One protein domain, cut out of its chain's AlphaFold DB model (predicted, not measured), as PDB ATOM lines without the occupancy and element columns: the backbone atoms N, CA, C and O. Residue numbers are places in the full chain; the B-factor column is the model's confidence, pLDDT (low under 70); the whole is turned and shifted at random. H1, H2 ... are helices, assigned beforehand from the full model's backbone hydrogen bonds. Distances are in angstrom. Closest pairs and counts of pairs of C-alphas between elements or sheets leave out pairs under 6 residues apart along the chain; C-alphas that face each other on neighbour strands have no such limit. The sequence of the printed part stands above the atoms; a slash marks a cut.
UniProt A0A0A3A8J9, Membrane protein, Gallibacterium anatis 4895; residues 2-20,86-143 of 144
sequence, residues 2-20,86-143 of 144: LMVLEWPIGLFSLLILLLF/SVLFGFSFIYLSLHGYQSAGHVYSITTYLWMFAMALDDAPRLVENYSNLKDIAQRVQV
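What this domain is: This is residues 2 to 20 and 86 to 143 of the 144 residues of the protein "Membrane protein" of Gallibacterium anatis 4895 (UniProt A0A0A3A8J9). The longest helix, H4, stands with H2 and H3 in a loose three-helix bundle, their centres making a triangle, and beyond the end of H4 the helix H5 makes a long arm; residues 126 to 143, of which 126 to 141 belong to H5, stick out. The short H1 packs on H4 and touches H2 only at the corner by their link. The 77 printed residues, with five named helices in the order H1 to H5 and no named strand, are all helix in class. The whole is extended, with a radius of gyration of the C-alphas of 17.7 A, a rod spanning 61 by 22 by 20 A.

Where its parts are: H4 is residues 104 to 122, 27.1 A long, from C-alpha 104 at (-15.200, -30.596, 25.238). H5, residues 124 to 141, is 25.9 A long and ends with C-alpha 141 at (-18.765, -80.461, 3.239). H3 is residues 86 to 99, 19.8 A; H2 is residues 7 to 20, 20.0 A; H1 is residues 2 to 5.

How they stand to each other: H2, H3 and H4 form an up and down bundle, each helix running against the one before it. H4 and H3 are close but not clearly touching, closest at the C-alphas of Leu 114 and Phe 89, 7.3 A, with a shallow tilt of 17 degrees, opposite ways. H4 and H2 are also close but not clearly touching, closest at the C-alphas of Leu 121 and Leu 17, 7.9 A. H2 touches H3 with residues 9 to 13 alone, closest at the C-alphas of Ile 9 and Ser 92, 6.0 A. H4 touches H1 with residues 106 to 114 alone, closest at the C-alphas of Tyr 113 and Leu 2, 6.5 A. H1 and H2 touch only at the corner, closest at the C-alphas of Met 3 and Gly 10, 3.9 A. H4 and H5 meet only through their link. Every O i to N i+4 pair is within hydrogen-bond range in H2, H3, H4 and H5; H1 is too short for one.

The domain as a whole: The C-alphas farthest apart, of Gly 100 and Val 143, are 61.3 A apart. Residues 21 to 85 are not printed; C-alphas 20 and 86 are 14.9 A apart across the cut. The links printed whole are tight. Residue 143 alone has a pLDDT under 70.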
ATOM      1  N   LEU A   2     -12.384 -40.146  12.254       90.62
ATOM      2  CA  LEU A   2     -11.138 -39.545  12.775       90.62
ATOM      3  C   LEU A   2     -10.423 -38.618  11.779       90.62
ATOM      4  O   LEU A   2     -10.082 -37.512  12.158       90.62
ATOM      5  N   MET A   3     -10.302 -38.997  10.500       90.75
ATOM      6  CA  MET A   3      -9.720 -38.114   9.468       90.75
ATOM      7  C   MET A   3     -10.467 -36.790   9.255       90.75
ATOM      8  O   MET A   3      -9.866 -35.836   8.782       90.75
ATOM      9  N   VAL A   4     -11.765 -36.741   9.572       90.50
ATOM     10  CA  VAL A   4     -12.590 -35.529   9.434       90.50
ATOM     11  C   VAL A   4     -12.486 -34.657  10.684       90.50
ATOM     12  O   VAL A   4     -12.500 -33.439  10.572       90.50
ATOM     13  N   LEU A   5     -12.392 -35.278  11.864       89.88
ATOM     14  CA  LEU A   5     -12.278 -34.569  13.139       89.88
ATOM     15  C   LEU A   5     -10.874 -34.005  13.352       89.88
ATOM     16  O   LEU A   5     -10.740 -32.824  13.624       89.88
ATOM     17  N   GLU A   6      -9.855 -34.856  13.218       92.56
ATOM     18  CA  GLU A   6      -8.451 -34.510  13.421       92.56
ATOM     19  C   GLU A   6      -7.580 -35.268  12.422       92.56
ATOM     20  O   GLU A   6      -7.298 -36.463  12.572       92.56
ATOM     21  N   TRP A   7      -7.147 -34.556  11.383       93.56
ATOM     22  CA  TRP A   7      -6.418 -35.138  10.260       93.56
ATOM     23  C   TRP A   7      -5.166 -35.934  10.682       93.56
ATOM     24  O   TRP A   7      -5.025 -37.068  10.216       93.56
ATOM     25  N   PRO A   8      -4.287 -35.447  11.586       94.50
ATOM     26  CA  PRO A   8      -3.073 -36.185  11.953       94.50
ATOM     27  C   PRO A   8      -3.366 -37.478  12.716       94.50
ATOM     28  O   PRO A   8      -2.749 -38.510  12.450       94.50
ATOM     29  N   ILE A   9      -4.352 -37.445  13.617       95.31
ATOM     30  CA  ILE A   9      -4.808 -38.624  14.362       95.31
ATOM     31  C   ILE A   9      -5.426 -39.638  13.394       95.31
ATOM     32  O   ILE A   9      -5.106 -40.828  13.434       95.31
ATOM     33  N   GLY A  10      -6.262 -39.165  12.466       95.81
ATOM     34  CA  GLY A  10      -6.849 -39.989  11.417       95.81
ATOM     35  C   GLY A  10      -5.800 -40.645  10.518       95.81
ATOM     36  O   GLY A  10      -5.878 -41.849  10.268       95.81
ATOM     37  N   LEU A  11      -4.789 -39.897  10.078       96.44
ATOM     38  CA  LEU A  11      -3.702 -40.431   9.263       96.44
ATOM     39  C   LEU A  11      -2.893 -41.489  10.020       96.44
ATOM     40  O   LEU A  11      -2.607 -42.549   9.465       96.44
ATOM     41  N   PHE A  12      -2.576 -41.252  11.294       96.19
ATOM     42  CA  PHE A  12      -1.836 -42.228  12.087       96.19
ATOM     43  C   PHE A  12      -2.640 -43.517  12.314       96.19
ATOM     44  O   PHE A  12      -2.105 -44.614  12.152       96.19
ATOM     45  N   SER A  13      -3.948 -43.401  12.577       95.62
ATOM     46  CA  SER A  13      -4.837 -44.566  12.669       95.62
ATOM     47  C   SER A  13      -4.881 -45.375  11.364       95.62
ATOM     48  O   SER A  13      -4.849 -46.605  11.400       95.62
ATOM     49  N   LEU A  14      -4.854 -44.708  10.202       95.44
ATOM     50  CA  LEU A  14      -4.794 -45.371   8.897       95.44
ATOM     51  C   LEU A  14      -3.469 -46.117   8.698       95.44
ATOM     52  O   LEU A  14      -3.473 -47.241   8.205       95.44
ATOM     53  N   LEU A  15      -2.339 -45.526   9.098       95.50
ATOM     54  CA  LEU A  15      -1.032 -46.186   9.016       95.50
ATOM     55  C   LEU A  15      -0.983 -47.451   9.877       95.50
ATOM     56  O   LEU A  15      -0.495 -48.482   9.417       95.50
ATOM     57  N   ILE A  16      -1.535 -47.395  11.094       94.31
ATOM     58  CA  ILE A  16      -1.668 -48.574  11.958       94.31
ATOM     59  C   ILE A  16      -2.548 -49.625  11.279       94.31
ATOM     60  O   ILE A  16      -2.161 -50.789  11.204       94.31
ATOM     61  N   LEU A  17      -3.694 -49.230  10.724       93.44
ATOM     62  CA  LEU A  17      -4.575 -50.154  10.012       93.44
ATOM     63  C   LEU A  17      -3.854 -50.843   8.840       93.44
ATOM     64  O   LEU A  17      -3.932 -52.063   8.709       93.44
ATOM     65  N   LEU A  18      -3.118 -50.088   8.019       92.75
ATOM     66  CA  LEU A  18      -2.341 -50.622   6.897       92.75
ATOM     67  C   LEU A  18      -1.227 -51.569   7.361       92.75
ATOM     68  O   LEU A  18      -1.017 -52.612   6.740       92.75
ATOM     69  N   LEU A  19      -0.555 -51.247   8.468       90.69
ATOM     70  CA  LEU A  19       0.430 -52.130   9.088       90.69
ATOM     71  C   LEU A  19      -0.214 -53.469   9.472       90.69
ATOM     72  O   LEU A  19       0.281 -54.517   9.066       90.69
ATOM     73  N   PHE A  20      -1.348 -53.459  10.176       88.12
ATOM     74  CA  PHE A  20      -2.037 -54.696  10.563       88.12
ATOM     75  C   PHE A  20      -2.611 -55.465   9.366       88.12
ATOM     76  O   PHE A  20      -2.496 -56.689   9.325       88.12
ATOM     77  N   SER A  86      -1.990 -48.237  22.533       96.19
ATOM     78  CA  SER A  86      -1.381 -47.395  23.569       96.19
ATOM     79  C   SER A  86      -0.584 -46.233  22.963       96.19
ATOM     80  O   SER A  86      -0.719 -45.092  23.406       96.19
ATOM     81  N   VAL A  87       0.188 -46.493  21.900       97.19
ATOM     82  CA  VAL A  87       0.917 -45.457  21.152       97.19
ATOM     83  C   VAL A  87      -0.045 -44.486  20.461       97.19
ATOM     84  O   VAL A  87       0.164 -43.277  20.537       97.19
ATOM     85  N   LEU A  88      -1.113 -44.978  19.824       96.44
ATOM     86  CA  LEU A  88      -2.106 -44.135  19.154       96.44
ATOM     87  C   LEU A  88      -2.847 -43.221  20.139       96.44
ATOM     88  O   LEU A  88      -2.990 -42.027  19.874       96.44
ATOM     89  N   PHE A  89      -3.294 -43.757  21.276       96.56
ATOM     90  CA  PHE A  89      -3.948 -42.985  22.335       96.56
ATOM     91  C   PHE A  89      -2.994 -41.953  22.941       96.56
ATOM     92  O   PHE A  89      -3.350 -40.778  23.037       96.56
ATOM     93  N   GLY A  90      -1.768 -42.363  23.282       97.25
ATOM     94  CA  GLY A  90      -0.742 -41.463  23.807       97.25
ATOM     95  C   GLY A  90      -0.431 -40.321  22.841       97.25
ATOM     96  O   GLY A  90      -0.489 -39.156  23.229       97.25
ATOM     97  N   PHE A  91      -0.190 -40.637  21.565       96.69
ATOM     98  CA  PHE A  91       0.001 -39.638  20.514       96.69
ATOM     99  C   PHE A  91      -1.190 -38.684  20.418       96.69
ATOM    100  O   PHE A  91      -0.995 -37.474  20.391       96.69
ATOM    101  N   SER A  92      -2.414 -39.214  20.398       95.50
ATOM    102  CA  SER A  92      -3.628 -38.414  20.216       95.50
ATOM    103  C   SER A  92      -3.827 -37.407  21.345       95.50
ATOM    104  O   SER A  92      -4.109 -36.239  21.082       95.50
ATOM    105  N   PHE A  93      -3.637 -37.823  22.601       95.06
ATOM    106  CA  PHE A  93      -3.776 -36.922  23.746       95.06
ATOM    107  C   PHE A  93      -2.630 -35.920  23.859       95.06
ATOM    108  O   PHE A  93      -2.882 -34.755  24.162       95.06
ATOM    109  N   ILE A  94      -1.391 -36.327  23.563       96.00
ATOM    110  CA  ILE A  94      -0.257 -35.394  23.495       96.00
ATOM    111  C   ILE A  94      -0.503 -34.354  22.399       96.00
ATOM    112  O   ILE A  94      -0.360 -33.157  22.641       96.00
ATOM    113  N   TYR A  95      -0.927 -34.790  21.213       95.38
ATOM    114  CA  TYR A  95      -1.217 -33.910  20.087       95.38
ATOM    115  C   TYR A  95      -2.290 -32.876  20.450       95.38
ATOM    116  O   TYR A  95      -2.060 -31.677  20.284       95.38
ATOM    117  N   LEU A  96      -3.406 -33.331  21.028       94.38
ATOM    118  CA  LEU A  96      -4.519 -32.480  21.446       94.38
ATOM    119  C   LEU A  96      -4.134 -31.519  22.581       94.38
ATOM    120  O   LEU A  96      -4.582 -30.375  22.612       94.38
ATOM    121  N   SER A  97      -3.266 -31.957  23.499       93.25
ATOM    122  CA  SER A  97      -2.750 -31.113  24.579       93.25
ATOM    123  C   SER A  97      -1.808 -30.017  24.076       93.25
ATOM    124  O   SER A  97      -1.743 -28.959  24.694       93.25
ATOM    125  N   LEU A  98      -1.059 -30.267  22.998       94.06
ATOM    126  CA  LEU A  98      -0.084 -29.318  22.451       94.06
ATOM    127  C   LEU A  98      -0.701 -28.340  21.444       94.06
ATOM    128  O   LEU A  98      -0.296 -27.183  21.401       94.06
ATOM    129  N   HIS A  99      -1.667 -28.791  20.641       90.31
ATOM    130  CA  HIS A  99      -2.272 -27.990  19.565       90.31
ATOM    131  C   HIS A  99      -3.616 -27.365  19.964       90.31
ATOM    132  O   HIS A  99      -4.184 -26.578  19.207       90.31
ATOM    133  N   GLY A 100      -4.099 -27.674  21.170       85.50
ATOM    134  CA  GLY A 100      -5.387 -27.223  21.674       85.50
ATOM    135  C   GLY A 100      -6.553 -28.049  21.132       85.50
ATOM    136  O   GLY A 100      -6.420 -28.861  20.222       85.50
ATOM    137  N   TYR A 101      -7.725 -27.833  21.724       86.62
ATOM    138  CA  TYR A 101      -8.977 -28.479  21.342       86.62
ATOM    139  C   TYR A 101     -10.076 -27.427  21.192       86.62
ATOM    140  O   TYR A 101     -10.122 -26.451  21.938       86.62
ATOM    141  N   GLN A 102     -10.990 -27.631  20.242       86.50
ATOM    142  CA  GLN A 102     -12.050 -26.655  19.960       86.50
ATOM    143  C   GLN A 102     -13.108 -26.586  21.070       86.50
ATOM    144  O   GLN A 102     -13.615 -25.519  21.401       86.50
ATOM    145  N   SER A 103     -13.487 -27.741  21.621       92.31
ATOM    146  CA  SER A 103     -14.513 -27.856  22.659       92.31
ATOM    147  C   SER A 103     -14.400 -29.187  23.401       92.31
ATOM    148  O   SER A 103     -13.758 -30.123  22.923       92.31
ATOM    149  N   ALA A 104     -15.088 -29.315  24.537       91.50
ATOM    150  CA  ALA A 104     -15.200 -30.596  25.238       91.50
ATOM    151  C   ALA A 104     -15.826 -31.696  24.353       91.50
ATOM    152  O   ALA A 104     -15.397 -32.848  24.395       91.50
ATOM    153  N   GLY A 105     -16.793 -31.338  23.497       93.31
ATOM    154  CA  GLY A 105     -17.420 -32.271  22.556       93.31
ATOM    155  C   GLY A 105     -16.453 -32.790  21.489       93.31
ATOM    156  O   GLY A 105     -16.542 -33.949  21.083       93.31
ATOM    157  N   HIS A 106     -15.489 -31.966  21.080       92.00
ATOM    158  CA  HIS A 106     -14.434 -32.363  20.154       92.00
ATOM    159  C   HIS A 106     -13.513 -33.428  20.783       92.00
ATOM    160  O   HIS A 106     -13.314 -34.491  20.195       92.00
ATOM    161  N   VAL A 107     -13.058 -33.212  22.027       93.44
ATOM    162  CA  VAL A 107     -12.259 -34.195  22.792       93.44
ATOM    163  C   VAL A 107     -13.026 -35.507  22.985       93.44
ATOM    164  O   VAL A 107     -12.490 -36.594  22.745       93.44
ATOM    165  N   TYR A 108     -14.297 -35.414  23.386       94.56
ATOM    166  CA  TYR A 108     -15.161 -36.576  23.585       94.56
ATOM    167  C   TYR A 108     -15.328 -37.390  22.298       94.56
ATOM    168  O   TYR A 108     -15.197 -38.616  22.311       94.56
ATOM    169  N   SER A 109     -15.558 -36.709  21.173       95.31
ATOM    170  CA  SER A 109     -15.734 -37.358  19.874       95.31
ATOM    171  C   SER A 109     -14.470 -38.104  19.453       95.31
ATOM    172  O   SER A 109     -14.551 -39.287  19.129       95.31
ATOM    173  N   ILE A 110     -13.295 -37.465  19.519       95.06
ATOM    174  CA  ILE A 110     -12.011 -38.112  19.192       95.06
ATOM    175  C   ILE A 110     -11.796 -39.351  20.054       95.06
ATOM    176  O   ILE A 110     -11.514 -40.422  19.522       95.06
ATOM    177  N   THR A 111     -11.980 -39.219  21.367       95.19
ATOM    178  CA  THR A 111     -11.791 -40.321  22.317       95.19
ATOM    179  C   THR A 111     -12.723 -41.490  21.996       95.19
ATOM    180  O   THR A 111     -12.285 -42.636  21.939       95.19
ATOM    181  N   THR A 112     -13.992 -41.200  21.701       96.19
ATOM    182  CA  THR A 112     -14.995 -42.214  21.343       96.19
ATOM    183  C   THR A 112     -14.639 -42.926  20.037       96.19
ATOM    184  O   THR A 112     -14.685 -44.153  19.965       96.19
ATOM    185  N   TYR A 113     -14.242 -42.185  18.998       96.00
ATOM    186  CA  TYR A 113     -13.867 -42.788  17.717       96.00
ATOM    187  C   TYR A 113     -12.540 -43.555  17.782       96.00
ATOM    188  O   TYR A 113     -12.422 -44.588  17.127       96.00
ATOM    189  N   LEU A 114     -11.570 -43.102  18.583       95.94
ATOM    190  CA  LEU A 114     -10.346 -43.857  18.872       95.94
ATOM    191  C   LEU A 114     -10.661 -45.171  19.585       95.94
ATOM    192  O   LEU A 114     -10.130 -46.212  19.211       95.94
ATOM    193  N   TRP A 115     -11.562 -45.135  20.567       95.69
ATOM    194  CA  TRP A 115     -11.996 -46.328  21.287       95.69
ATOM    195  C   TRP A 115     -12.690 -47.335  20.366       95.69
ATOM    196  O   TRP A 115     -12.357 -48.518  20.380       95.69
ATOM    197  N   MET A 116     -13.597 -46.875  19.500       95.38
ATOM    198  CA  MET A 116     -14.236 -47.743  18.504       95.38
ATOM    199  C   MET A 116     -13.233 -48.334  17.512       95.38
ATOM    200  O   MET A 116     -13.345 -49.507  17.165       95.38
ATOM    201  N   PHE A 117     -12.243 -47.551  17.075       94.62
ATOM    202  CA  PHE A 117     -11.168 -48.057  16.224       94.62
ATOM    203  C   PHE A 117     -10.357 -49.152  16.929       94.62
ATOM    204  O   PHE A 117     -10.091 -50.190  16.330       94.62
ATOM    205  N   ALA A 118     -10.018 -48.947  18.203       93.75
ATOM    206  CA  ALA A 118      -9.285 -49.925  18.995       93.75
ATOM    207  C   ALA A 118     -10.052 -51.240  19.160       93.75
ATOM    208  O   ALA A 118      -9.489 -52.296  18.890       93.75
ATOM    209  N   MET A 119     -11.339 -51.179  19.520       92.25
ATOM    210  CA  MET A 119     -12.182 -52.376  19.632       92.25
ATOM    211  C   MET A 119     -12.290 -53.122  18.295       92.25
ATOM    212  O   MET A 119     -12.105 -54.332  18.246       92.25
ATOM    213  N   ALA A 120     -12.514 -52.401  17.192       90.88
ATOM    214  CA  ALA A 120     -12.613 -53.020  15.872       90.88
ATOM    215  C   ALA A 120     -11.309 -53.715  15.441       90.88
ATOM    216  O   ALA A 120     -11.348 -54.736  14.755       90.88
ATOM    217  N   LEU A 121     -10.152 -53.165  15.825       90.00
ATOM    218  CA  LEU A 121      -8.862 -53.779  15.528       90.00
ATOM    219  C   LEU A 121      -8.584 -55.000  16.420       90.00
ATOM    220  O   LEU A 121      -8.016 -55.976  15.933       90.00
ATOM    221  N   ASP A 122      -9.006 -54.964  17.685       88.50
ATOM    222  CA  ASP A 122      -8.880 -56.079  18.636       88.50
ATOM    223  C   ASP A 122      -9.722 -57.304  18.236       88.50
ATOM    224  O   ASP A 122      -9.298 -58.444  18.426       88.50
ATOM    225  N   ASP A 123     -10.865 -57.090  17.578       86.56
ATOM    226  CA  ASP A 123     -11.714 -58.164  17.045       86.56
ATOM    227  C   ASP A 123     -11.141 -58.840  15.779       86.56
ATOM    228  O   ASP A 123     -11.536 -59.957  15.417       86.56
ATOM    229  N   ALA A 124     -10.196 -58.194  15.085       82.12
ATOM    230  CA  ALA A 124      -9.703 -58.652  13.785       82.12
ATOM    231  C   ALA A 124      -9.028 -60.043  13.804       82.12
ATOM    232  O   ALA A 124      -9.353 -60.851  12.928       82.12
ATOM    233  N   PRO A 125      -8.136 -60.389  14.761       77.94
ATOM    234  CA  PRO A 125      -7.508 -61.712  14.811       77.94
ATOM    235  C   PRO A 125      -8.536 -62.844  14.885       77.94
ATOM    236  O   PRO A 125      -8.461 -63.811  14.126       77.94
ATOM    237  N   ARG A 126      -9.543 -62.675  15.748       77.75
ATOM    238  CA  ARG A 126     -10.607 -63.658  15.952       77.75
ATOM    239  C   ARG A 126     -11.498 -63.793  14.721       77.75
ATOM    240  O   ARG A 126     -11.904 -64.897  14.366       77.75
ATOM    241  N   LEU A 127     -11.797 -62.683  14.044       81.00
ATOM    242  CA  LEU A 127     -12.580 -62.703  12.810       81.00
ATOM    243  C   LEU A 127     -11.871 -63.495  11.701       81.00
ATOM    244  O   LEU A 127     -12.503 -64.292  11.008       81.00
ATOM    245  N   VAL A 128     -10.557 -63.307  11.560       76.81
ATOM    246  CA  VAL A 128      -9.729 -64.022  10.580       76.81
ATOM    247  C   VAL A 128      -9.679 -65.524  10.873       76.81
ATOM    248  O   VAL A 128      -9.797 -66.336   9.951       76.81
ATOM    249  N   GLU A 129      -9.553 -65.906  12.142       74.06
ATOM    250  CA  GLU A 129      -9.582 -67.310  12.560       74.06
ATOM    251  C   GLU A 129     -10.944 -67.958  12.265       74.06
ATOM    252  O   GLU A 129     -11.012 -68.994  11.602       74.06
ATOM    253  N   ASN A 130     -12.037 -67.308  12.672       79.44
ATOM    254  CA  ASN A 130     -13.396 -67.791  12.423       79.44
ATOM    255  C   ASN A 130     -13.680 -67.955  10.926       79.44
ATOM    256  O   ASN A 130     -14.273 -68.951  10.515       79.44
ATOM    257  N   TYR A 131     -13.232 -67.002  10.106       81.38
ATOM    258  CA  TYR A 131     -13.354 -67.088   8.654       81.38
ATOM    259  C   TYR A 131     -12.581 -68.284   8.083       81.38
ATOM    260  O   TYR A 131     -13.102 -69.011   7.237       81.38
ATOM    261  N   SER A 132     -11.361 -68.522   8.571       72.56
ATOM    262  CA  SER A 132     -10.522 -69.644   8.133       72.56
ATOM    263  C   SER A 132     -11.145 -70.995   8.494       72.56
ATOM    264  O   SER A 132     -11.227 -71.878   7.642       72.56
ATOM    265  N   ASN A 133     -11.663 -71.131   9.718       74.69
ATOM    266  CA  ASN A 133     -12.366 -72.333  10.171       74.69
ATOM    267  C   ASN A 133     -13.646 -72.585   9.363       74.69
ATOM    268  O   ASN A 133     -13.895 -73.704   8.923       74.69
ATOM    269  N   LEU A 134     -14.442 -71.538   9.114       82.38
ATOM    270  CA  LEU A 134     -15.649 -71.641   8.294       82.38
ATOM    271  C   LEU A 134     -15.320 -72.083   6.861       82.38
ATOM    272  O   LEU A 134     -16.028 -72.912   6.295       82.38
ATOM    273  N   LYS A 135     -14.235 -71.552   6.285       79.38
ATOM    274  CA  LYS A 135     -13.759 -71.926   4.951       79.38
ATOM    275  C   LYS A 135     -13.318 -73.394   4.883       79.38
ATOM    276  O   LYS A 135     -13.670 -74.060   3.915       79.38
ATOM    277  N   ASP A 136     -12.591 -73.895   5.884       75.56
ATOM    278  CA  ASP A 136     -12.183 -75.310   5.967       75.56
ATOM    279  C   ASP A 136     -13.403 -76.242   6.068       75.56
ATOM    280  O   ASP A 136     -13.518 -77.194   5.297       75.56
ATOM    281  N   ILE A 137     -14.373 -75.919   6.933       80.44
ATOM    282  CA  ILE A 137     -15.631 -76.678   7.049       80.44
ATOM    283  C   ILE A 137     -16.378 -76.691   5.710       80.44
ATOM    284  O   ILE A 137     -16.774 -77.754   5.238       80.44
ATOM    285  N   ALA A 138     -16.540 -75.528   5.073       83.31
ATOM    286  CA  ALA A 138     -17.235 -75.421   3.792       83.31
ATOM    287  C   ALA A 138     -16.561 -76.255   2.690       83.31
ATOM    288  O   ALA A 138     -17.253 -76.875   1.885       83.31
ATOM    289  N   GLN A 139     -15.225 -76.302   2.665       81.62
ATOM    290  CA  GLN A 139     -14.481 -77.135   1.720       81.62
ATOM    291  C   GLN A 139     -14.691 -78.628   1.972       81.62
ATOM    292  O   GLN A 139     -14.840 -79.379   1.017       81.62
ATOM    293  N   ARG A 140     -14.732 -79.067   3.233       79.81
ATOM    294  CA  ARG A 140     -14.926 -80.483   3.578       79.81
ATOM    295  C   ARG A 140     -16.343 -80.969   3.277       79.81
ATOM    296  O   ARG A 140     -16.493 -82.055   2.739       79.81
ATOM    297  N   VAL A 141     -17.356 -80.140   3.537       86.25
ATOM    298  CA  VAL A 141     -18.765 -80.461   3.239       86.25
ATOM    299  C   VAL A 141     -19.030 -80.599   1.736       86.25
ATOM    300  O   VAL A 141     -19.919 -81.338   1.351       86.25
ATOM    301  N   GLN A 142     -18.278 -79.910   0.871       73.81
ATOM    302  CA  GLN A 142     -18.422 -80.060  -0.587       73.81
ATOM    303  C   GLN A 142     -17.780 -81.337  -1.152       73.81
ATOM    304  O   GLN A 142     -17.999 -81.653  -2.320       73.81
ATOM    305  N   VAL A 143     -16.928 -82.010  -0.374       60.56
ATOM    306  CA  VAL A 143     -16.189 -83.207  -0.802       60.56
ATOM    307  C   VAL A 143     -16.909 -84.498  -0.374       60.56
ATOM    308  O   VAL A 143     -16.599 -85.558  -0.919       60.56
TER     309      VAL A 143